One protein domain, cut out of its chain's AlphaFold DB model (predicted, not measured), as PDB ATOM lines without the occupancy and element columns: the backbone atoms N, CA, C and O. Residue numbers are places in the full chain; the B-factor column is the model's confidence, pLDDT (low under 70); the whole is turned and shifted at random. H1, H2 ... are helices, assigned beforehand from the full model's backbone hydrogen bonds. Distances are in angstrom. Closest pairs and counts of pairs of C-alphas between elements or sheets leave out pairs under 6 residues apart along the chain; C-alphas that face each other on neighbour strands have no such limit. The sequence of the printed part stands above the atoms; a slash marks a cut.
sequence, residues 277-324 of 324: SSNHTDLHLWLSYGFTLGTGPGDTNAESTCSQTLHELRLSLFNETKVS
ATOM      1  N   SER A 277     590.425 194.336 834.136       56.41
ATOM      2  CA  SER A 277     590.604 194.909 832.798       56.41
ATOM      3  C   SER A 277     589.647 196.068 832.495       56.41
ATOM      4  O   SER A 277     589.773 196.736 831.470       56.41
ATOM      5  N   SER A 278     588.683 196.345 833.381       62.97
ATOM      6  CA  SER A 278     587.660 197.359 833.140       62.97
ATOM      7  C   SER A 278     588.002 198.698 833.784       62.97
ATOM      8  O   SER A 278     587.991 198.858 835.004       62.97
ATOM      9  N   ASN A 279     588.146 199.727 832.950       59.81
ATOM     10  CA  ASN A 279     588.263 201.121 833.391       59.81
ATOM     11  C   ASN A 279     587.023 201.641 834.143       59.81
ATOM     12  O   ASN A 279     587.084 202.672 834.815       59.81
ATOM     13  N   HIS A 280     585.888 200.942 834.048       68.31
ATOM     14  CA  HIS A 280     584.705 201.268 834.840       68.31
ATOM     15  C   HIS A 280     584.850 200.851 836.302       68.31
ATOM     16  O   HIS A 280     584.160 201.430 837.138       68.31
ATOM     17  N   THR A 281     585.746 199.908 836.615       80.38
ATOM     18  CA  THR A 281     585.977 199.422 837.977       80.38
ATOM     19  C   THR A 281     586.429 200.567 838.879       80.38
ATOM     20  O   THR A 281     585.700 200.924 839.797       80.38
ATOM     21  N   ASP A 282     587.551 201.230 838.585       85.50
ATOM     22  CA  ASP A 282     588.089 202.268 839.477       85.50
ATOM     23  C   ASP A 282     587.240 203.542 839.517       85.50
ATOM     24  O   ASP A 282     587.082 204.147 840.580       85.50
ATOM     25  N   LEU A 283     586.616 203.932 838.401       87.75
ATOM     26  CA  LEU A 283     585.668 205.046 838.424       87.75
ATOM     27  C   LEU A 283     584.441 204.716 839.286       87.75
ATOM     28  O   LEU A 283     583.990 205.565 840.056       87.75
ATOM     29  N   HIS A 284     583.899 203.502 839.175       87.56
ATOM     30  CA  HIS A 284     582.763 203.077 839.987       87.56
ATOM     31  C   HIS A 284     583.143 202.946 841.464       87.56
ATOM     32  O   HIS A 284     582.413 203.437 842.326       87.56
ATOM     33  N   LEU A 285     584.286 202.324 841.762       89.62
ATOM     34  CA  LEU A 285     584.796 202.185 843.122       89.62
ATOM     35  C   LEU A 285     585.010 203.555 843.764       89.62
ATOM     36  O   LEU A 285     584.594 203.774 844.901       89.62
ATOM     37  N   TRP A 286     585.548 204.525 843.025       90.81
ATOM     38  CA  TRP A 286     585.743 205.857 843.578       90.81
ATOM     39  C   TRP A 286     584.412 206.583 843.767       90.81
ATOM     40  O   TRP A 286     584.170 207.164 844.827       90.81
ATOM     41  N   LEU A 287     583.516 206.504 842.783       91.19
ATOM     42  CA  LEU A 287     582.202 207.131 842.857       91.19
ATOM     43  C   LEU A 287     581.368 206.604 844.034       91.19
ATOM     44  O   LEU A 287     580.776 207.401 844.762       91.19
ATOM     45  N   SER A 288     581.318 205.283 844.207       87.44
ATOM     46  CA  SER A 288     580.419 204.616 845.154       87.44
ATOM     47  C   SER A 288     581.050 204.339 846.515       87.44
ATOM     48  O   SER A 288     580.361 204.440 847.527       87.44
ATOM     49  N   TYR A 289     582.346 204.029 846.556       89.81
ATOM     50  CA  TYR A 289     583.050 203.595 847.768       89.81
ATOM     51  C   TYR A 289     584.185 204.537 848.186       89.81
ATOM     52  O   TYR A 289     584.732 204.403 849.277       89.81
ATOM     53  N   GLY A 290     584.557 205.508 847.346       89.31
ATOM     54  CA  GLY A 290     585.585 206.491 847.678       89.31
ATOM     55  C   GLY A 290     587.026 205.956 847.629       89.31
ATOM     56  O   GLY A 290     587.931 206.576 848.204       89.31
ATOM     57  N   PHE A 291     587.270 204.829 846.950       88.44
ATOM     58  CA  PHE A 291     588.608 204.262 846.738       88.44
ATOM     59  C   PHE A 291     588.826 203.741 845.314       88.44
ATOM     60  O   PHE A 291     587.890 203.635 844.535       88.44
ATOM     61  N   THR A 292     590.079 203.449 844.982       88.06
ATOM     62  CA  THR A 292     590.514 202.837 843.720       88.06
ATOM     63  C   THR A 292     591.459 201.680 844.043       88.06
ATOM     64  O   THR A 292     592.189 201.756 845.037       88.06
ATOM     65  N   LEU A 293     591.450 200.618 843.237       83.50
ATOM     66  CA  LEU A 293     592.361 199.477 843.364       83.50
ATOM     67  C   LEU A 293     593.623 199.641 842.507       83.50
ATOM     68  O   LEU A 293     594.632 199.002 842.804       83.50
ATOM     69  N   GLY A 294     593.600 200.512 841.492       79.88
ATOM     70  CA  GLY A 294     594.711 200.693 840.565       79.88
ATOM     71  C   GLY A 294     594.780 199.567 839.535       79.88
ATOM     72  O   GLY A 294     593.760 199.162 838.976       79.88
ATOM     73  N   THR A 295     595.988 199.082 839.246       69.62
ATOM     74  CA  THR A 295     596.216 198.006 838.271       69.62
ATOM     75  C   THR A 295     596.197 196.633 838.939       69.62
ATOM     76  O   THR A 295     596.761 196.429 840.018       69.62
ATOM     77  N   GLY A 296     595.524 195.675 838.299       63.47
ATOM     78  CA  GLY A 296     595.437 194.302 838.784       63.47
ATOM     79  C   GLY A 296     596.619 193.418 838.368       63.47
ATOM     80  O   GLY A 296     597.420 193.792 837.506       63.47
ATOM     81  N   PRO A 297     596.740 192.209 838.945       55.38
ATOM     82  CA  PRO A 297     597.731 191.230 838.509       55.38
ATOM     83  C   PRO A 297     597.463 190.809 837.053       55.38
ATOM     84  O   PRO A 297     596.394 190.283 836.753       55.38
ATOM     85  N   GLY A 298     598.438 191.007 836.160       53.53
ATOM     86  CA  GLY A 298     598.358 190.589 834.750       53.53
ATOM     87  C   GLY A 298     597.960 191.679 833.750       53.53
ATOM     88  O   GLY A 298     597.914 191.400 832.554       53.53
ATOM     89  N   ASP A 299     597.720 192.912 834.200       50.72
ATOM     90  CA  ASP A 299     597.396 194.030 833.312       50.72
ATOM     91  C   ASP A 299     598.673 194.625 832.681       50.72
ATOM     92  O   ASP A 299     599.364 195.456 833.270       50.72
ATOM     93  N   THR A 300     599.042 194.130 831.493       50.41
ATOM     94  CA  THR A 300     600.211 194.596 830.716       50.41
ATOM     95  C   THR A 300     599.840 195.493 829.530       50.41
ATOM     96  O   THR A 300     600.719 195.848 828.744       50.41
ATOM     97  N   ASN A 301     598.560 195.840 829.351       47.12
ATOM     98  CA  ASN A 301     598.069 196.522 828.148       47.12
ATOM     99  C   ASN A 301     597.762 198.008 828.404       47.12
ATOM    100  O   ASN A 301     597.524 198.427 829.530       47.12
ATOM    101  N   ALA A 302     597.763 198.825 827.345       42.56
ATOM    102  CA  ALA A 302     597.616 200.290 827.399       42.56
ATOM    103  C   ALA A 302     596.307 200.805 828.050       42.56
ATOM    104  O   ALA A 302     596.208 201.989 828.379       42.56
ATOM    105  N   GLU A 303     595.320 199.932 828.271       46.97
ATOM    106  CA  GLU A 303     594.086 200.229 829.014       46.97
ATOM    107  C   GLU A 303     594.332 200.437 830.521       46.97
ATOM    108  O   GLU A 303     593.580 201.186 831.144       46.97
ATOM    109  N   SER A 304     595.459 199.939 831.050       53.97
ATOM    110  CA  SER A 304     595.999 200.227 832.393       53.97
ATOM    111  C   SER A 304     596.167 201.721 832.699       53.97
ATOM    112  O   SER A 304     596.154 202.127 833.862       53.97
ATOM    113  N   THR A 305     596.273 202.575 831.674       59.28
ATOM    114  CA  THR A 305     596.529 204.011 831.849       59.28
ATOM    115  C   THR A 305     595.391 204.750 832.548       59.28
ATOM    116  O   THR A 305     595.668 205.643 833.343       59.28
ATOM    117  N   CYS A 306     594.120 204.402 832.319       63.62
ATOM    118  CA  CYS A 306     592.994 205.148 832.898       63.62
ATOM    119  C   CYS A 306     592.744 204.776 834.368       63.62
ATOM    120  O   CYS A 306     592.614 205.675 835.201       63.62
ATOM    121  N   SER A 307     592.754 203.477 834.698       72.06
ATOM    122  CA  SER A 307     592.688 202.992 836.086       72.06
ATOM    123  C   SER A 307     593.855 203.546 836.913       72.06
ATOM    124  O   SER A 307     593.659 204.172 837.957       72.06
ATOM    125  N   GLN A 308     595.077 203.464 836.371       75.44
ATOM    126  CA  GLN A 308     596.261 204.047 836.996       75.44
ATOM    127  C   GLN A 308     596.150 205.571 837.148       75.44
ATOM    128  O   GLN A 308     596.446 206.093 838.220       75.44
ATOM    129  N   THR A 309     595.653 206.287 836.132       79.69
ATOM    130  CA  THR A 309     595.450 207.745 836.208       79.69
ATOM    131  C   THR A 309     594.456 208.114 837.307       79.69
ATOM    132  O   THR A 309     594.710 209.040 838.072       79.69
ATOM    133  N   LEU A 310     593.325 207.409 837.418       83.12
ATOM    134  CA  LEU A 310     592.342 207.651 838.478       83.12
ATOM    135  C   LEU A 310     592.914 207.332 839.859       83.12
ATOM    136  O   LEU A 310     592.675 208.079 840.810       83.12
ATOM    137  N   HIS A 311     593.701 206.264 839.969       84.38
ATOM    138  CA  HIS A 311     594.392 205.917 841.199       84.38
ATOM    139  C   HIS A 311     595.396 207.000 841.615       84.38
ATOM    140  O   HIS A 311     595.277 207.543 842.711       84.38
ATOM    141  N   GLU A 312     596.318 207.393 840.737       84.25
ATOM    142  CA  GLU A 312     597.308 208.448 840.988       84.25
ATOM    143  C   GLU A 312     596.653 209.799 841.306       84.25
ATOM    144  O   GLU A 312     597.056 210.489 842.248       84.25
ATOM    145  N   LEU A 313     595.592 210.154 840.577       85.00
ATOM    146  CA  LEU A 313     594.790 211.346 840.838       85.00
ATOM    147  C   LEU A 313     594.158 211.301 842.233       85.00
ATOM    148  O   LEU A 313     594.179 212.292 842.961       85.00
ATOM    149  N   ARG A 314     593.614 210.158 842.654       86.62
ATOM    150  CA  ARG A 314     593.070 210.019 844.007       86.62
ATOM    151  C   ARG A 314     594.161 210.180 845.067       86.62
ATOM    152  O   ARG A 314     593.935 210.860 846.071       86.62
ATOM    153  N   LEU A 315     595.330 209.571 844.856       83.44
ATOM    154  CA  LEU A 315     596.470 209.688 845.767       83.44
ATOM    155  C   LEU A 315     596.916 211.151 845.926       83.44
ATOM    156  O   LEU A 315     597.178 211.593 847.049       83.44
ATOM    157  N   SER A 316     596.968 211.921 844.834       82.81
ATOM    158  CA  SER A 316     597.381 213.330 844.872       82.81
ATOM    159  C   SER A 316     596.383 214.207 845.638       82.81
ATOM    160  O   SER A 316     596.786 214.973 846.516       82.81
ATOM    161  N   LEU A 317     595.078 214.019 845.409       82.31
ATOM    162  CA  LEU A 317     594.014 214.759 846.099       82.31
ATOM    163  C   LEU A 317     593.986 214.501 847.613       82.31
ATOM    164  O   LEU A 317     593.622 215.391 848.388       82.31
ATOM    165  N   PHE A 318     594.374 213.298 848.041       71.19
ATOM    166  CA  PHE A 318     594.466 212.940 849.456       71.19
ATOM    167  C   PHE A 318     595.682 213.574 850.150       71.19
ATOM    168  O   PHE A 318     595.624 213.944 851.321       71.19
ATOM    169  N   ASN A 319     596.799 213.721 849.434       66.75
ATOM    170  CA  ASN A 319     597.993 214.355 849.986       66.75
ATOM    171  C   ASN A 319     597.822 215.872 850.143       66.75
ATOM    172  O   ASN A 319     598.310 216.428 851.124       66.75
ATOM    173  N   GLU A 320     597.073 216.537 849.254       58.38
ATOM    174  CA  GLU A 320     596.761 217.968 849.402       58.38
ATOM    175  C   GLU A 320     595.942 218.281 850.664       58.38
ATOM    176  O   GLU A 320     596.135 219.329 851.275       58.38
ATOM    177  N   THR A 321     595.070 217.366 851.101       52.69
ATOM    178  CA  THR A 321     594.203 217.564 852.279       52.69
ATOM    179  C   THR A 321     594.945 217.469 853.615       52.69
ATOM    180  O   THR A 321     594.387 217.842 854.641       52.69
ATOM    181  N   LYS A 322     596.197 216.988 853.630       45.00
ATOM    182  CA  LYS A 322     597.044 216.950 854.838       45.00
ATOM    183  C   LYS A 322     597.882 218.216 855.053       45.00
ATOM    184  O   LYS A 322     598.522 218.325 856.095       45.00
ATOM    185  N   VAL A 323     597.940 219.121 854.074       34.94
ATOM    186  CA  VAL A 323     598.842 220.293 854.086       34.94
ATOM    187  C   VAL A 323     598.091 221.605 854.379       34.94
ATOM    188  O   VAL A 323     598.724 222.631 854.617       34.94
ATOM    189  N   SER A 324     596.757 221.566 854.405       33.22
ATOM    190  CA  SER A 324     595.850 222.667 854.772       33.22
ATOM    191  C   SER A 324     595.338 222.535 856.200       33.22
ATOM    192  O   SER A 324     595.331 223.555 856.915       33.22
TER     193      SER A 324
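AT A GLANCE: This is residues 277 to 324 of the 324 residues of the protein "Hypothetical protein" of Aplanochytrium stocchinoi (UniProt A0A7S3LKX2). Two helices lie side by side and run the same way, the shorter H1 beside the first part of the longer H2, and the long link, residues 290 to 303, folds back along one side of the pair from the end of H1 to the start of H2. Residues 316 to 324 stick out at the far end of H2. The printed part has 48 residues with two named helices, H1 then H2, and no named strand; the class is all helix. It is only just compact, close to loose, with a radius of gyration of the C-alphas of 11.5 A, and elongated, spanning 37 by 20 by 14 A.

IN THESE COORDINATES: H1, residues 279 to 289, begins with C-alpha 279 at (588.263, 201.121, 833.391) and is 15.5 A long. H2, residues 304 to 320, is 24.6 A long and ends with C-alpha 320 at (596.761, 217.968, 849.402).

HOW THE PARTS SIT: H1 and H2 touch at a shallow tilt of 31 degrees, H2 with residues 304 to 311 alone; their closest C-alphas, of Asn 279 and Ser 307, are 5.5 A apart. In H2 every O i to N i+4 pair is within hydrogen-bond range, in H1 6 of 7.

THE WHOLE: The C-alphas farthest apart, of Gly 298 and Ser 324, are 37.9 A apart. The printed part has no cut; residues 290 to 303 form the long link. The pLDDT is under 70 at residues 277 to 280, 295 to 306 and 319 to 324.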